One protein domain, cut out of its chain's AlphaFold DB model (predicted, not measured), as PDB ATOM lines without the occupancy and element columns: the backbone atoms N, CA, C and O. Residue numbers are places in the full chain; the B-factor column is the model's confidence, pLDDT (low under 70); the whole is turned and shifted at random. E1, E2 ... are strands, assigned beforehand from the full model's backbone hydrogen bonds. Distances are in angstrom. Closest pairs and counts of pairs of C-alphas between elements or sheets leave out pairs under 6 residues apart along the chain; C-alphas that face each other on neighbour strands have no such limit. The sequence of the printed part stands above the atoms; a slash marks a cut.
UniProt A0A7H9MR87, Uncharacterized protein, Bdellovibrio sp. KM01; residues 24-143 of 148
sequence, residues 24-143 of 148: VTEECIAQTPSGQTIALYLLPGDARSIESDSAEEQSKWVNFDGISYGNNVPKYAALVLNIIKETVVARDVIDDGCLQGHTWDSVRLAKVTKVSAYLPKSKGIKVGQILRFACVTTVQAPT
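AT A GLANCE: This is residues 24 to 143 of the 148 residues of an uncharacterized protein of Bdellovibrio sp. KM01 (UniProt A0A7H9MR87). This is a small closed barrel of seven strands, in which the long, bent strands E5, E6 and E7 make one part of the wall and the shorter E1 to E4 make the rest. The E5 and E6 hairpin, with the end of E7 beside it, runs on past the ring as a tongue ending near Gly 97. The printed part has 120 residues, with no named helix and seven named strands that follow round the ring in chain order, a mixed sheet of the class all strand. It is compact, with a radius of gyration of the C-alphas of 15.0 A, and elongated, spanning 46 by 30 by 26 A.

HOW THE PARTS SIT: E1, residues 24 to 31, and E2, residues 37 to 42, form an antiparallel hairpin, with N 28 and O 40 2.8 A apart. E3, residues 48 to 51, is antiparallel to E2, with N 49 and O 41 at 2.8 A. E4, residues 61 to 64, is antiparallel to E3, with N 62 and O 48 at 2.8 A; E1 to E4 are a meander, each strand the antiparallel neighbour of the one before. E5, residues 79 to 95, is parallel to E4, with N 81 and O 63 at 2.8 A. A second meander joins E5, E6, residues 99 to 115, and E7, residues 130 to 142: N 87 and O 107 are 2.9 A apart, N 106 and O 135 2.8 A. E7 and E1 close the ring, antiparallel, with N 136 and O 27 at 2.8 A.

IN THESE COORDINATES: E1 begins at C-alpha 24 (2.925, -17.124, 9.906). E5 is 34.6 A long and bends by 90 degrees at residue 84; E6, 37.3 A, bends by 82 degrees at residue 111. E7, 37.0 A, ends at C-alpha 142 (14.847, -14.930, 11.764).

THE WHOLE: The C-alphas farthest apart, of Gly 97 and Lys 121, are 46.6 A apart. The links E4 to E5 and E6 to E7 are long; the printed part has no cut. pLDDT is under 70 at residues 43 to 49, 52 to 60 and 65 to 76.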
ATOM      1  N   VAL A  24       4.233 -17.522   9.385       82.94
ATOM      2  CA  VAL A  24       2.925 -17.124   9.906       82.94
ATOM      3  C   VAL A  24       2.263 -18.341  10.522       82.94
ATOM      4  O   VAL A  24       2.087 -19.362   9.855       82.94
ATOM      5  N   THR A  25       1.860 -18.219  11.779       85.19
ATOM      6  CA  THR A  25       0.989 -19.179  12.454       85.19
ATOM      7  C   THR A  25      -0.275 -18.479  12.905       85.19
ATOM      8  O   THR A  25      -0.274 -17.295  13.250       85.19
ATOM      9  N   GLU A  26      -1.384 -19.203  12.909       85.81
ATOM     10  CA  GLU A  26      -2.626 -18.653  13.429       85.81
ATOM     11  C   GLU A  26      -3.492 -19.730  14.057       85.81
ATOM     12  O   GLU A  26      -3.740 -20.767  13.450       85.81
ATOM     13  N   GLU A  27      -4.026 -19.440  15.232       88.62
ATOM     14  CA  GLU A  27      -4.977 -20.293  15.928       88.62
ATOM     15  C   GLU A  27      -6.276 -19.522  16.114       88.62
ATOM     16  O   GLU A  27      -6.257 -18.389  16.582       88.62
ATOM     17  N   CYS A  28      -7.415 -20.108  15.755       88.50
ATOM     18  CA  CYS A  28      -8.726 -19.501  15.962       88.50
ATOM     19  C   CYS A  28      -9.701 -20.495  16.568       88.50
ATOM     20  O   CYS A  28      -9.831 -21.614  16.087       88.50
ATOM     21  N   ILE A  29     -10.507 -20.044  17.521       89.94
ATOM     22  CA  ILE A  29     -11.592 -20.833  18.100       89.94
ATOM     23  C   ILE A  29     -12.939 -20.139  17.913       89.94
ATOM     24  O   ILE A  29     -13.063 -18.927  18.080       89.94
ATOM     25  N   ALA A  30     -13.970 -20.912  17.591       87.81
ATOM     26  CA  ALA A  30     -15.359 -20.465  17.601       87.81
ATOM     27  C   ALA A  30     -16.250 -21.500  18.282       87.81
ATOM     28  O   ALA A  30     -16.032 -22.703  18.157       87.81
ATOM     29  N   GLN A  31     -17.306 -21.029  18.941       82.44
ATOM     30  CA  GLN A  31     -18.413 -21.885  19.355       82.44
ATOM     31  C   GLN A  31     -19.508 -21.866  18.291       82.44
ATOM     32  O   GLN A  31     -19.912 -20.812  17.791       82.44
ATOM     33  N   THR A  32     -19.996 -23.047  17.933       76.44
ATOM     34  CA  THR A  32     -21.147 -23.210  17.054       76.44
ATOM     35  C   THR A  32     -22.441 -22.918  17.816       76.44
ATOM     36  O   THR A  32     -22.483 -23.004  19.043       76.44
ATOM     37  N   PRO A  33     -23.556 -22.661  17.112       70.75
ATOM     38  CA  PRO A  33     -24.874 -22.553  17.732       70.75
ATOM     39  C   PRO A  33     -25.315 -23.817  18.480       70.75
ATOM     40  O   PRO A  33     -26.196 -23.739  19.326       70.75
ATOM     41  N   SER A  34     -24.724 -24.979  18.173       75.12
ATOM     42  CA  SER A  34     -24.952 -26.228  18.907       75.12
ATOM     43  C   SER A  34     -24.092 -26.359  20.171       75.12
ATOM     44  O   SER A  34     -24.135 -27.401  20.818       75.12
ATOM     45  N   GLY A  35     -23.311 -25.331  20.522       76.50
ATOM     46  CA  GLY A  35     -22.419 -25.321  21.684       76.50
ATOM     47  C   GLY A  35     -21.117 -26.099  21.486       76.50
ATOM     48  O   GLY A  35     -20.364 -26.263  22.440       76.50
ATOM     49  N   GLN A  36     -20.835 -26.585  20.274       78.25
ATOM     50  CA  GLN A  36     -19.590 -27.295  19.975       78.25
ATOM     51  C   GLN A  36     -18.485 -26.311  19.611       78.25
ATOM     52  O   GLN A  36     -18.742 -25.273  19.005       78.25
ATOM     53  N   THR A  37     -17.245 -26.660  19.925       80.75
ATOM     54  CA  THR A  37     -16.086 -25.855  19.539       80.75
ATOM     55  C   THR A  37     -15.589 -26.265  18.153       80.75
ATOM     56  O   THR A  37     -15.619 -27.438  17.765       80.75
ATOM     57  N   ILE A  38     -15.154 -25.266  17.393       80.00
ATOM     58  CA  ILE A  38     -14.367 -25.401  16.173       80.00
ATOM     59  C   ILE A  38     -13.050 -24.698  16.448       80.00
ATOM     60  O   ILE A  38     -13.053 -23.488  16.678       80.00
ATOM     61  N   ALA A  39     -11.957 -25.449  16.407       81.94
ATOM     62  CA  ALA A  39     -10.612 -24.906  16.432       81.94
ATOM     63  C   ALA A  39     -10.027 -24.956  15.017       81.94
ATOM     64  O   ALA A  39     -10.217 -25.936  14.290       81.94
ATOM     65  N   LEU A  40      -9.386 -23.864  14.618       80.81
ATOM     66  CA  LEU A  40      -8.739 -23.685  13.329       80.81
ATOM     67  C   LEU A  40      -7.264 -23.384  13.546       80.81
ATOM     68  O   LEU A  40      -6.947 -22.514  14.351       80.81
ATOM     69  N   TYR A  41      -6.403 -24.021  12.761       71.75
ATOM     70  CA  TYR A  41      -4.954 -23.857  12.868       71.75
ATOM     71  C   TYR A  41      -4.352 -23.566  11.496       71.75
ATOM     72  O   TYR A  41      -4.651 -24.270  10.537       71.75
ATOM     73  N   LEU A  42      -3.522 -22.532  11.387       70.56
ATOM     74  CA  LEU A  42      -2.648 -22.255  10.251       70.56
ATOM     75  C   LEU A  42      -1.224 -22.636  10.651       70.56
ATOM     76  O   LEU A  42      -0.676 -22.062  11.593       70.56
ATOM     77  N   LEU A  43      -0.649 -23.592   9.925       60.75
ATOM     78  CA  LEU A  43       0.744 -23.992  10.091       60.75
ATOM     79  C   LEU A  43       1.661 -23.136   9.202       60.75
ATOM     80  O   LEU A  43       1.200 -22.616   8.180       60.75
ATOM     81  N   PRO A  44       2.958 -23.018   9.549       56.16
ATOM     82  CA  PRO A  44       3.928 -22.326   8.711       56.16
ATOM     83  C   PRO A  44       3.953 -22.941   7.305       56.16
ATOM     84  O   PRO A  44       4.134 -24.150   7.160       56.16
ATOM     85  N   GLY A  45       3.774 -22.115   6.273       54.81
ATOM     86  CA  GLY A  45       3.955 -22.512   4.875       54.81
ATOM     87  C   GLY A  45       2.693 -22.723   4.031       54.81
ATOM     88  O   GLY A  45       2.847 -22.658   2.821       54.81
ATOM     89  N   ASP A  46       1.491 -22.943   4.596       61.69
ATOM     90  CA  ASP A  46       0.175 -22.707   3.943       61.69
ATOM     91  C   ASP A  46      -1.029 -23.346   4.677       61.69
ATOM     92  O   ASP A  46      -0.898 -24.346   5.378       61.69
ATOM     93  N   ALA A  47      -2.217 -22.793   4.369       57.75
ATOM     94  CA  ALA A  47      -3.602 -23.252   4.588       57.75
ATOM     95  C   ALA A  47      -4.051 -23.667   6.015       57.75
ATOM     96  O   ALA A  47      -3.346 -24.281   6.807       57.75
ATOM     97  N   ARG A  48      -5.306 -23.339   6.357       69.69
ATOM     98  CA  ARG A  48      -5.878 -23.606   7.689       69.69
ATOM     99  C   ARG A  48      -6.544 -24.971   7.764       69.69
ATOM    100  O   ARG A  48      -7.278 -25.324   6.844       69.69
ATOM    101  N   SER A  49      -6.390 -25.692   8.866       69.81
ATOM    102  CA  SER A  49      -7.087 -26.951   9.161       69.81
ATOM    103  C   SER A  49      -8.191 -26.764  10.209       69.81
ATOM    104  O   SER A  49      -8.214 -25.762  10.920       69.81
ATOM    105  N   ILE A  50      -9.134 -27.712  10.275       70.56
ATOM    106  CA  ILE A  50     -10.109 -27.856  11.370       70.56
ATOM    107  C   ILE A  50      -9.689 -29.032  12.248       70.56
ATOM    108  O   ILE A  50      -9.519 -30.137  11.726       70.56
ATOM    109  N   GLU A  51      -9.633 -28.836  13.562       70.69
ATOM    110  CA  GLU A  51      -9.542 -29.952  14.505       70.69
ATOM    111  C   GLU A  51     -10.940 -30.512  14.829       70.69
ATOM    112  O   GLU A  51     -11.898 -29.766  15.073       70.69
ATOM    113  N   SER A  52     -11.074 -31.843  14.783       62.91
ATOM    114  CA  SER A  52     -12.302 -32.574  15.119       62.91
ATOM    115  C   SER A  52     -12.047 -33.498  16.304       62.91
ATOM    116  O   SER A  52     -10.994 -34.129  16.389       62.91
ATOM    117  N   ASP A  53     -13.058 -33.645  17.161       60.19
ATOM    118  CA  ASP A  53     -13.059 -34.562  18.310       60.19
ATOM    119  C   ASP A  53     -13.036 -36.045  17.883       60.19
ATOM    120  O   ASP A  53     -12.931 -36.936  18.724       60.19
ATOM    121  N   SER A  54     -13.160 -36.331  16.580       55.19
ATOM    122  CA  SER A  54     -13.015 -37.676  16.027       55.19
ATOM    123  C   SER A  54     -11.681 -37.829  15.285       55.19
ATOM    124  O   SER A  54     -11.330 -37.040  14.403       55.19
ATOM    125  N   ALA A  55     -10.928 -38.872  15.645       52.88
ATOM    126  CA  ALA A  55      -9.592 -39.144  15.113       52.88
ATOM    127  C   ALA A  55      -9.571 -39.442  13.597       52.88
ATOM    128  O   ALA A  55      -8.548 -39.244  12.951       52.88
ATOM    129  N   GLU A  56     -10.694 -39.862  13.001       51.84
ATOM    130  CA  GLU A  56     -10.807 -40.118  11.551       51.84
ATOM    131  C   GLU A  56     -10.941 -38.836  10.704       51.84
ATOM    132  O   GLU A  56     -10.904 -38.892   9.474       51.84
ATOM    133  N   GLU A  57     -11.096 -37.660  11.322       55.88
ATOM    134  CA  GLU A  57     -11.502 -36.436  10.619       55.88
ATOM    135  C   GLU A  57     -10.483 -35.291  10.649       55.88
ATOM    136  O   GLU A  57     -10.774 -34.223  10.106       55.88
ATOM    137  N   GLN A  58      -9.299 -35.507  11.227       51.12
ATOM    138  CA  GLN A  58      -8.305 -34.470  11.555       51.12
ATOM    139  C   GLN A  58      -7.598 -33.805  10.352       51.12
ATOM    140  O   GLN A  58      -6.563 -33.163  10.498       51.12
ATOM    141  N   SER A  59      -8.117 -33.915   9.128       58.03
ATOM    142  CA  SER A  59      -7.488 -33.308   7.944       58.03
ATOM    143  C   SER A  59      -8.516 -32.752   6.970       58.03
ATOM    144  O   SER A  59      -8.753 -33.303   5.893       58.03
ATOM    145  N   LYS A  60      -9.160 -31.642   7.345       67.88
ATOM    146  CA  LYS A  60     -10.084 -30.922   6.463       67.88
ATOM    147  C   LYS A  60      -9.790 -29.421   6.496       67.88
ATOM    148  O   LYS A  60      -9.749 -28.813   7.560       67.88
ATOM    149  N   TRP A  61      -9.564 -28.842   5.320       74.75
ATOM    150  CA  TRP A  61      -9.066 -27.471   5.157       74.75
ATOM    151  C   TRP A  61     -10.166 -26.408   5.304       74.75
ATOM    152  O   TRP A  61     -11.323 -26.654   4.955       74.75
ATOM    153  N   VAL A  62      -9.799 -25.204   5.743       74.00
ATOM    154  CA  VAL A  62     -10.643 -23.999   5.797       74.00
ATOM    155  C   VAL A  62     -10.061 -22.920   4.908       74.00
ATOM    156  O   VAL A  62      -8.856 -22.687   4.914       74.00
ATOM    157  N   ASN A  63     -10.932 -22.222   4.186       71.69
ATOM    158  CA  ASN A  63     -10.545 -21.039   3.431       71.69
ATOM    159  C   ASN A  63     -11.240 -19.790   3.985       71.69
ATOM    160  O   ASN A  63     -12.464 -19.784   4.108       71.69
ATOM    161  N   PHE A  64     -10.470 -18.744   4.293       72.19
ATOM    162  CA  PHE A  64     -11.003 -17.416   4.562       72.19
ATOM    163  C   PHE A  64     -10.966 -16.594   3.266       72.19
ATOM    164  O   PHE A  64      -9.907 -16.164   2.830       72.19
ATOM    165  N   ASP A  65     -12.132 -16.334   2.681       65.25
ATOM    166  CA  ASP A  65     -12.386 -15.614   1.419       65.25
ATOM    167  C   ASP A  65     -11.791 -14.183   1.372       65.25
ATOM    168  O   ASP A  65     -11.868 -13.510   0.351       65.25
ATOM    169  N   GLY A  66     -11.191 -13.701   2.468       47.38
ATOM    170  CA  GLY A  66     -10.544 -12.389   2.569       47.38
ATOM    171  C   GLY A  66      -9.108 -12.325   2.037       47.38
ATOM    172  O   GLY A  66      -8.586 -11.226   1.881       47.38
ATOM    173  N   ILE A  67      -8.468 -13.466   1.750       40.69
ATOM    174  CA  ILE A  67      -7.134 -13.531   1.132       40.69
ATOM    175  C   ILE A  67      -7.133 -14.682   0.118       40.69
ATOM    176  O   ILE A  67      -6.821 -15.823   0.449       40.69
ATOM    177  N   SER A  68      -7.521 -14.411  -1.132       41.22
ATOM    178  CA  SER A  68      -7.379 -15.396  -2.209       41.22
ATOM    179  C   SER A  68      -5.971 -15.312  -2.804       41.22
ATOM    180  O   SER A  68      -5.686 -14.419  -3.608       41.22
ATOM    181  N   TYR A  69      -5.089 -16.250  -2.461       37.50
ATOM    182  CA  TYR A  69      -3.877 -16.484  -3.248       37.50
ATOM    183  C   TYR A  69      -4.263 -17.220  -4.534       37.50
ATOM    184  O   TYR A  69      -4.295 -18.446  -4.611       37.50
ATOM    185  N   GLY A  70      -4.642 -16.433  -5.543       36.69
ATOM    186  CA  GLY A  70      -5.159 -16.942  -6.809       36.69
ATOM    187  C   GLY A  70      -6.519 -17.631  -6.656       36.69
ATOM    188  O   GLY A  70      -6.993 -17.923  -5.563       36.69
ATOM    189  N   ASN A  71      -7.179 -17.914  -7.774       40.00
ATOM    190  CA  ASN A  71      -8.524 -18.506  -7.830       40.00
ATOM    191  C   ASN A  71      -8.621 -19.961  -7.293       40.00
ATOM    192  O   ASN A  71      -9.570 -20.678  -7.611       40.00
ATOM    193  N   ASN A  72      -7.653 -20.420  -6.499       53.25
ATOM    194  CA  ASN A  72      -7.519 -21.793  -6.035       53.25
ATOM    195  C   ASN A  72      -8.032 -21.944  -4.600       53.25
ATOM    196  O   ASN A  72      -7.273 -22.192  -3.668       53.25
ATOM    197  N   VAL A  73      -9.354 -21.870  -4.418       57.97
ATOM    198  CA  VAL A  73      -9.963 -22.464  -3.219       57.97
ATOM    199  C   VAL A  73      -9.677 -23.967  -3.265       57.97
ATOM    200  O   VAL A  73     -10.040 -24.601  -4.263       57.97
ATOM    201  N   PRO A  74      -9.087 -24.578  -2.220       61.00
ATOM    202  CA  PRO A  74      -8.885 -26.016  -2.207       61.00
ATOM    203  C   PRO A  74     -10.215 -26.717  -2.486       61.00
ATOM    204  O   PRO A  74     -11.201 -26.507  -1.774       61.00
ATOM    205  N   LYS A  75     -10.265 -27.563  -3.526       61.41
ATOM    206  CA  LYS A  75     -11.477 -28.312  -3.918       61.41
ATOM    207  C   LYS A  75     -12.102 -29.058  -2.728       61.41
ATOM    208  O   LYS A  75     -13.315 -29.260  -2.692       61.41
ATOM    209  N   TYR A  76     -11.266 -29.419  -1.756       63.16
ATOM    210  CA  TYR A  76     -11.594 -30.199  -0.569       63.16
ATOM    211  C   TYR A  76     -11.744 -29.367   0.715       63.16
ATOM    212  O   TYR A  76     -11.792 -29.949   1.796       63.16
ATOM    213  N   ALA A  77     -11.833 -28.033   0.635       70.88
ATOM    214  CA  ALA A  77     -12.102 -27.208   1.811       70.88
ATOM    215  C   ALA A  77     -13.436 -27.624   2.458       70.88
ATOM    216  O   ALA A  77     -14.479 -27.633   1.799       70.88
ATOM    217  N   ALA A  78     -13.406 -27.978   3.745       77.31
ATOM    218  CA  ALA A  78     -14.597 -28.315   4.519       77.31
ATOM    219  C   ALA A  78     -15.486 -27.099   4.772       77.31
ATOM    220  O   ALA A  78     -16.711 -27.231   4.837       77.31
ATOM    221  N   LEU A  79     -14.870 -25.926   4.879       80.81
ATOM    222  CA  LEU A  79     -15.542 -24.675   5.176       80.81
ATOM    223  C   LEU A  79     -14.885 -23.534   4.394       80.81
ATOM    224  O   LEU A  79     -13.660 -23.434   4.350       80.81
ATOM    225  N   VAL A  80     -15.703 -22.673   3.790       83.81
ATOM    226  CA  VAL A  80     -15.256 -21.387   3.240       83.81
ATOM    227  C   VAL A  80     -15.960 -20.275   4.007       83.81
ATOM    228  O   VAL A  80     -17.178 -20.323   4.209       83.81
ATOM    229  N   LEU A  81     -15.176 -19.315   4.479       86.38
ATOM    230  CA  LEU A  81     -15.557 -18.261   5.404       86.38
ATOM    231  C   LEU A  81     -15.212 -16.902   4.805       86.38
ATOM    232  O   LEU A  81     -14.054 -16.633   4.552       86.38
ATOM    233  N   ASN A  82     -16.162 -15.997   4.647       87.00
ATOM    234  CA  ASN A  82     -15.866 -14.614   4.292       87.00
ATOM    235  C   ASN A  82     -15.725 -13.762   5.559       87.00
ATOM    236  O   ASN A  82     -16.688 -13.666   6.324       87.00
ATOM    237  N   ILE A  83     -14.568 -13.136   5.790       89.06
ATOM    238  CA  ILE A  83     -14.377 -12.232   6.936       89.06
ATOM    239  C   ILE A  83     -15.217 -10.976   6.702       89.06
ATOM    240  O   ILE A  83     -14.999 -10.229   5.757       89.06
ATOM    241  N   ILE A  84     -16.189 -10.738   7.580       91.75
ATOM    242  CA  ILE A  84     -17.022  -9.530   7.568       91.75
ATOM    243  C   ILE A  84     -16.335  -8.417   8.359       91.75
ATOM    244  O   ILE A  84     -16.403  -7.246   7.995       91.75
ATOM    245  N   LYS A  85     -15.730  -8.779   9.493       91.88
ATOM    246  CA  LYS A  85     -15.090  -7.835  10.405       91.88
ATOM    247  C   LYS A  85     -13.967  -8.519  11.161       91.88
ATOM    248  O   LYS A  85     -14.152  -9.627  11.657       91.88
ATOM    249  N   GLU A  86     -12.865  -7.809  11.329       91.81
ATOM    250  CA  GLU A  86     -11.810  -8.140  12.278       91.81
ATOM    251  C   GLU A  86     -11.653  -6.999  13.281       91.81
ATOM    252  O   GLU A  86     -11.862  -5.825  12.971       91.81
ATOM    253  N   THR A  87     -11.359  -7.338  14.527       94.06
ATOM    254  CA  THR A  87     -11.033  -6.376  15.577       94.06
ATOM    255  C   THR A  87      -9.842  -6.912  16.340       94.06
ATOM    256  O   THR A  87      -9.962  -7.926  17.019       94.06
ATOM    257  N   VAL A  88      -8.702  -6.240  16.204       94.31
ATOM    258  CA  VAL A  88      -7.498  -6.542  16.981       94.31
ATOM    259  C   VAL A  88      -7.718  -6.050  18.408       94.31
ATOM    260  O   VAL A  88      -8.127  -4.907  18.612       94.31
ATOM    261  N   VAL A  89      -7.508  -6.937  19.373       92.56
ATOM    262  CA  VAL A  89      -7.745  -6.707  20.802       92.56
ATOM    263  C   VAL A  89      -6.438  -6.363  21.509       92.56
ATOM    264  O   VAL A  89      -6.407  -5.431  22.307       92.56
ATOM    265  N   ALA A  90      -5.365  -7.075  21.178       91.00
ATOM    266  CA  ALA A  90      -4.031  -6.865  21.720       91.00
ATOM    267  C   ALA A  90      -2.991  -7.103  20.626       91.00
ATOM    268  O   ALA A  90      -3.252  -7.835  19.672       91.00
ATOM    269  N   ARG A  91      -1.827  -6.464  20.750       93.38
ATOM    270  CA  ARG A  91      -0.675  -6.675  19.875       93.38
ATOM    271  C   ARG A  91       0.584  -6.600  20.717       93.38
ATOM    272  O   ARG A  91       0.792  -5.591  21.384       93.38
ATOM    273  N   ASP A  92       1.431  -7.603  20.569       93.12
ATOM    274  CA  ASP A  92       2.735  -7.679  21.207       93.12
ATOM    275  C   ASP A  92       3.838  -7.828  20.156       93.12
ATOM    276  O   ASP A  92       3.612  -8.245  19.013       93.12
ATOM    277  N   VAL A  93       5.046  -7.426  20.543       91.50
ATOM    278  CA  VAL A  93       6.258  -7.565  19.732       91.50
ATOM    279  C   VAL A  93       7.011  -8.796  20.210       91.50
ATOM    280  O   VAL A  93       7.168  -9.000  21.413       91.50
ATOM    281  N   ILE A  94       7.479  -9.596  19.260       88.06
ATOM    282  CA  ILE A  94       8.407 -10.697  19.499       88.06
ATOM    283  C   ILE A  94       9.790 -10.181  19.117       88.06
ATOM    284  O   ILE A  94       9.985  -9.733  17.989       88.06
ATOM    285  N   ASP A  95      10.718 -10.211  20.065       88.69
ATOM    286  CA  ASP A  95      12.143  -9.983  19.837       88.69
ATOM    287  C   ASP A  95      12.914 -10.758  20.907       88.69
ATOM    288  O   ASP A  95      13.031 -10.315  22.050       88.69
ATOM    289  N   ASP A  96      13.369 -11.959  20.559       83.81
ATOM    290  CA  ASP A  96      14.162 -12.813  21.454       83.81
ATOM    291  C   ASP A  96      15.653 -12.852  21.064       83.81
ATOM    292  O   ASP A  96      16.430 -13.636  21.608       83.81
ATOM    293  N   GLY A  97      16.065 -11.983  20.133       81.88
ATOM    294  CA  GLY A  97      17.407 -11.952  19.552       81.88
ATOM    295  C   GLY A  97      17.600 -12.897  18.362       81.88
ATOM    296  O   GLY A  97      18.504 -12.661  17.552       81.88
ATOM    297  N   CYS A  98      16.729 -13.893  18.196       84.06
ATOM    298  CA  CYS A  98      16.764 -14.897  17.131       84.06
ATOM    299  C   CYS A  98      15.595 -14.772  16.157       84.06
ATOM    300  O   CYS A  98      15.779 -14.899  14.946       84.06
ATOM    301  N   LEU A  99      14.413 -14.475  16.677       84.62
ATOM    302  CA  LEU A  99      13.183 -14.230  15.953       84.62
ATOM    303  C   LEU A  99      12.695 -12.820  16.272       84.62
ATOM    304  O   LEU A  99      12.678 -12.386  17.425       84.62
ATOM    305  N   GLN A 100      12.271 -12.119  15.227       89.94
ATOM    306  CA  GLN A 100      11.597 -10.836  15.342       89.94
ATOM    307  C   GLN A 100      10.256 -10.869  14.636       89.94
ATOM    308  O   GLN A 100      10.116 -11.452  13.560       89.94
ATOM    309  N   GLY A 101       9.262 -10.225  15.240       89.62
ATOM    310  CA  GLY A 101       7.923 -10.212  14.687       89.62
ATOM    311  C   GLY A 101       6.859  -9.644  15.610       89.62
ATOM    312  O   GLY A 101       7.113  -8.833  16.502       89.62
ATOM    313  N   HIS A 102       5.630 -10.081  15.374       91.31
ATOM    314  CA  HIS A 102       4.453  -9.632  16.095       91.31
ATOM    315  C   HIS A 102       3.525 -10.795  16.388       91.31
ATOM    316  O   HIS A 102       3.304 -11.664  15.544       91.31
ATOM    317  N   THR A 103       2.894 -10.739  17.552       93.06
ATOM    318  CA  THR A 103       1.701 -11.528  17.832       93.06
ATOM    319  C   THR A 103       0.529 -10.594  18.086       93.06
ATOM    320  O   THR A 103       0.709  -9.466  18.554       93.06
ATOM    321  N   TRP A 104      -0.676 -11.000  17.711       94.31
ATOM    322  CA  TRP A 104      -1.872 -10.241  18.041       94.31
ATOM    323  C   TRP A 104      -3.082 -11.135  18.245       94.31
ATOM    324  O   TRP A 104      -3.332 -12.079  17.492       94.31
ATOM    325  N   ASP A 105      -3.882 -10.739  19.228       94.19
ATOM    326  CA  ASP A 105      -5.185 -11.323  19.490       94.19
ATOM    327  C   ASP A 105      -6.230 -10.566  18.679       94.19
ATOM    328  O   ASP A 105      -6.272  -9.329  18.684       94.19
ATOM    329  N   SER A 106      -7.121 -11.278  17.997       94.12
ATOM    330  CA  SER A 106      -8.228 -10.659  17.280       94.12
ATOM    331  C   SER A 106      -9.544 -11.402  17.438       94.12
ATOM    332  O   SER A 106      -9.619 -12.600  17.695       94.12
ATOM    333  N   VAL A 107     -10.634 -10.656  17.289       94.25
ATOM    334  CA  VAL A 107     -11.978 -11.203  17.144       94.25
ATOM    335  C   VAL A 107     -12.409 -11.021  15.700       94.25
ATOM    336  O   VAL A 107     -12.482  -9.893  15.207       94.25
ATOM    337  N   ARG A 108     -12.760 -12.123  15.034       91.56
ATOM    338  CA  ARG A 108     -13.216 -12.125  13.642       91.56
ATOM    339  C   ARG A 108     -14.662 -12.580  13.538       91.56
ATOM    340  O   ARG A 108     -15.038 -13.631  14.048       91.56
ATOM    341  N   LEU A 109     -15.486 -11.796  12.853       91.81
ATOM    342  CA  LEU A 109     -16.811 -12.212  12.408       91.81
ATOM    343  C   LEU A 109     -16.694 -12.691  10.970       91.81
ATOM    344  O   LEU A 109     -16.324 -11.907  10.098       91.81
ATOM    345  N   ALA A 110     -17.032 -13.952  10.718       90.31
ATOM    346  CA  ALA A 110     -16.961 -14.530   9.387       90.31
ATOM    347  C   ALA A 110     -18.287 -15.175   8.974       90.31
ATOM    348  O   ALA A 110     -18.912 -15.899   9.750       90.31
ATOM    349  N   LYS A 111     -18.719 -14.912   7.739       90.31
ATOM    350  CA  LYS A 111     -19.888 -15.536   7.115       90.31
ATOM    351  C   LYS A 111     -19.484 -16.842   6.457       90.31
ATOM    352  O   LYS A 111     -18.590 -16.858   5.625       90.31
ATOM    353  N   VAL A 112     -20.206 -17.913   6.724       89.12
ATOM    354  CA  VAL A 112     -20.041 -19.172   6.004       89.12
ATOM    355  C   VAL A 112     -20.564 -19.008   4.578       89.12
ATOM    356  O   VAL A 112     -21.758 -18.790   4.374       89.12
ATOM    357  N   THR A 113     -19.691 -19.119   3.584       86.75
ATOM    358  CA  THR A 113     -20.057 -19.030   2.160       86.75
ATOM    359  C   THR A 113     -20.199 -20.406   1.521       86.75
ATOM    360  O   THR A 113     -21.014 -20.580   0.617       86.75
ATOM    361  N   LYS A 114     -19.490 -21.416   2.039       85.12
ATOM    362  CA  LYS A 114     -19.602 -22.809   1.592       85.12
ATOM    363  C   LYS A 114     -19.387 -23.773   2.753       85.12
ATOM    364  O   LYS A 114     -18.488 -23.576   3.563       85.12
ATOM    365  N   VAL A 115     -20.181 -24.839   2.784       83.81
ATOM    366  CA  VAL A 115     -19.991 -25.994   3.672       83.81
ATOM    367  C   VAL A 115     -19.860 -27.229   2.796       83.81
ATOM    368  O   VAL A 115     -20.703 -27.469   1.932       83.81
ATOM    369  N   SER A 116     -18.793 -27.995   2.986       80.19
ATOM    370  CA  SER A 116     -18.604 -29.256   2.276       80.19
ATOM    371  C   SER A 116     -19.393 -30.388   2.923       80.19
ATOM    372  O   SER A 116     -19.613 -30.391   4.132       80.19
ATOM    373  N   ALA A 117     -19.719 -31.412   2.133       75.44
ATOM    374  CA  ALA A 117     -20.256 -32.674   2.640       75.44
ATOM    375  C   ALA A 117     -19.289 -33.392   3.600       75.44
ATOM    376  O   ALA A 117     -19.723 -34.230   4.385       75.44
ATOM    377  N   TYR A 118     -17.995 -33.058   3.553       71.88
ATOM    378  CA  TYR A 118     -16.999 -33.614   4.465       71.88
ATOM    379  C   TYR A 118     -17.066 -33.009   5.868       71.88
ATOM    380  O   TYR A 118     -16.522 -33.608   6.788       71.88
ATOM    381  N   LEU A 119     -17.693 -31.846   6.073       76.12
ATOM    382  CA  LEU A 119     -17.852 -31.315   7.422       76.12
ATOM    383  C   LEU A 119     -18.943 -32.116   8.159       76.12
ATOM    384  O   LEU A 119     -20.051 -32.250   7.629       76.12
ATOM    385  N   PRO A 120     -18.683 -32.620   9.378       72.25
ATOM    386  CA  PRO A 120     -19.672 -33.384  10.127       72.25
ATOM    387  C   PRO A 120     -20.939 -32.566  10.364       72.25
ATOM    388  O   PRO A 120     -20.892 -31.444  10.874       72.25
ATOM    389  N   LYS A 121     -22.105 -33.149  10.052       76.38
ATOM    390  CA  LYS A 121     -23.405 -32.497  10.299       76.38
ATOM    391  C   LYS A 121     -23.619 -32.164  11.778       76.38
ATOM    392  O   LYS A 121     -24.333 -31.211  12.080       76.38
ATOM    393  N   SER A 122     -22.982 -32.910  12.682       73.00
ATOM    394  CA  SER A 122     -23.000 -32.672  14.129       73.00
ATOM    395  C   SER A 122     -22.510 -31.273  14.510       73.00
ATOM    396  O   SER A 122     -23.052 -30.698  15.452       73.00
ATOM    397  N   LYS A 123     -21.583 -30.674  13.747       73.94
ATOM    398  CA  LYS A 123     -21.088 -29.307  13.989       73.94
ATOM    399  C   LYS A 123     -22.157 -28.233  13.713       73.94
ATOM    400  O   LYS A 123     -22.009 -27.093  14.138       73.94
ATOM    401  N   GLY A 124     -23.251 -28.575  13.020       82.81
ATOM    402  CA  GLY A 124     -24.428 -27.711  12.861       82.81
ATOM    403  C   GLY A 124     -24.217 -26.445  12.019       82.81
ATOM    404  O   GLY A 124     -25.078 -25.566  12.035       82.81
ATOM    405  N   ILE A 125     -23.102 -26.339  11.290       86.19
ATOM    406  CA  ILE A 125     -22.765 -25.160  10.484       86.19
ATOM    407  C   ILE A 125     -23.581 -25.131   9.189       86.19
ATOM    408  O   ILE A 125     -23.703 -26.142   8.496       86.19
ATOM    409  N   LYS A 126     -24.098 -23.954   8.825       90.19
ATOM    410  CA  LYS A 126     -24.865 -23.737   7.589       90.19
ATOM    411  C   LYS A 126     -24.310 -22.575   6.771       90.19
ATOM    412  O   LYS A 126     -23.781 -21.613   7.319       90.19
ATOM    413  N   VAL A 127     -24.492 -22.633   5.451       90.81
ATOM    414  CA  VAL A 127     -24.217 -21.492   4.564       90.81
ATOM    415  C   VAL A 127     -25.064 -20.289   4.989       90.81
ATOM    416  O   VAL A 127     -26.233 -20.430   5.338       90.81
ATOM    417  N   GLY A 128     -24.459 -19.104   4.978       90.50
ATOM    418  CA  GLY A 128     -25.063 -17.847   5.409       90.50
ATOM    419  C   GLY A 128     -24.897 -17.540   6.898       90.50
ATOM    420  O   GLY A 128     -25.079 -16.389   7.288       90.50
ATOM    421  N   GLN A 129     -24.514 -18.525   7.711       91.44
ATOM    422  CA  GLN A 129     -24.305 -18.353   9.143       91.44
ATOM    423  C   GLN A 129     -23.107 -17.445   9.431       91.44
ATOM    424  O   GLN A 129     -22.090 -17.524   8.746       91.44
ATOM    425  N   ILE A 130     -23.213 -16.613  10.466       91.94
ATOM    426  CA  ILE A 130     -22.094 -15.817  10.972       91.94
ATOM    427  C   ILE A 130     -21.495 -16.543  12.176       91.94
ATOM    428  O   ILE A 130     -22.211 -16.905  13.108       91.94
ATOM    429  N   LEU A 131     -20.185 -16.755  12.139       90.31
ATOM    430  CA  LEU A 131     -19.393 -17.310  13.228       90.31
ATOM    431  C   LEU A 131     -18.488 -16.217  13.796       90.31
ATOM    432  O   LEU A 131     -17.968 -15.382  13.053       90.31
ATOM    433  N   ARG A 132     -18.312 -16.228  15.118       92.81
ATOM    434  CA  ARG A 132     -17.387 -15.349  15.832       92.81
ATOM    435  C   ARG A 132     -16.192 -16.171  16.289       92.81
ATOM    436  O   ARG A 132     -16.353 -17.058  17.120       92.81
ATOM    437  N   PHE A 133     -15.029 -15.846  15.750       91.69
ATOM    438  CA  PHE A 133     -13.757 -16.456  16.095       91.69
ATOM    439  C   PHE A 133     -12.980 -15.544  17.041       91.69
ATOM    440  O   PHE A 133     -12.957 -14.329  16.835       91.69
ATOM    441  N   ALA A 134     -12.360 -16.124  18.061       93.50
ATOM    442  CA  ALA A 134     -11.248 -15.520  18.784       93.50
ATOM    443  C   ALA A 134      -9.964 -16.144  18.238       93.50
ATOM    444  O   ALA A 134      -9.884 -17.368  18.175       93.50
ATOM    445  N   CYS A 135      -9.023 -15.318  17.800       91.31
ATOM    446  CA  CYS A 135      -7.822 -15.743  17.103       91.31
ATOM    447  C   CYS A 135      -6.568 -15.177  17.758       91.31
ATOM    448  O   CYS A 135      -6.593 -14.040  18.221       91.31
ATOM    449  N   VAL A 136      -5.482 -15.938  17.701       93.12
ATOM    450  CA  VAL A 136      -4.115 -15.502  17.982       93.12
ATOM    451  C   VAL A 136      -3.327 -15.682  16.693       93.12
ATOM    452  O   VAL A 136      -3.287 -16.782  16.142       93.12
ATOM    453  N   THR A 137      -2.752 -14.604  16.170       90.56
ATOM    454  CA  THR A 137      -1.907 -14.650  14.968       90.56
ATOM    455  C   THR A 137      -0.491 -14.287  15.342       90.56
ATOM    456  O   THR A 137      -0.280 -13.265  15.986       90.56
ATOM    457  N   THR A 138       0.474 -15.081  14.897       89.75
ATOM    458  CA  THR A 138       1.892 -14.811  15.092       89.75
ATOM    459  C   THR A 138       2.582 -14.763  13.744       89.75
ATOM    460  O   THR A 138       2.380 -15.625  12.891       89.75
ATOM    461  N   VAL A 139       3.383 -13.727  13.553       88.62
ATOM    462  CA  VAL A 139       4.193 -13.514  12.363       88.62
ATOM    463  C   VAL A 139       5.602 -13.212  12.822       88.62
ATOM    464  O   VAL A 139       5.785 -12.283  13.607       88.62
ATOM    465  N   GLN A 140       6.577 -13.992  12.372       88.75
ATOM    466  CA  GLN A 140       7.962 -13.854  12.815       88.75
ATOM    467  C   GLN A 140       8.956 -14.295  11.745       88.75
ATOM    468  O   GLN A 140       8.696 -15.231  10.987       88.75
ATOM    469  N   ALA A 141      10.120 -13.657  11.729       84.69
ATOM    470  CA  ALA A 141      11.230 -13.980  10.845       84.69
ATOM    471  C   ALA A 141      12.543 -14.092  11.642       84.69
ATOM    472  O   ALA A 141      12.694 -13.416  12.665       84.69
ATOM    473  N   PRO A 142      13.511 -14.907  11.181       83.25
ATOM    474  CA  PRO A 142      14.847 -14.930  11.764       83.25
ATOM    475  C   PRO A 142      15.536 -13.567  11.645       83.25
ATOM    476  O   PRO A 142      15.486 -12.934  10.590       83.25
ATOM    477  N   THR A 143      16.241 -13.141  12.690       81.44
ATOM    478  CA  THR A 143      17.015 -11.882  12.705       81.44
ATOM    479  C   THR A 143      18.315 -11.963  11.902       81.44
ATOM    480  O   THR A 143      18.943 -10.941  11.632       81.44
TER     481      THR A 143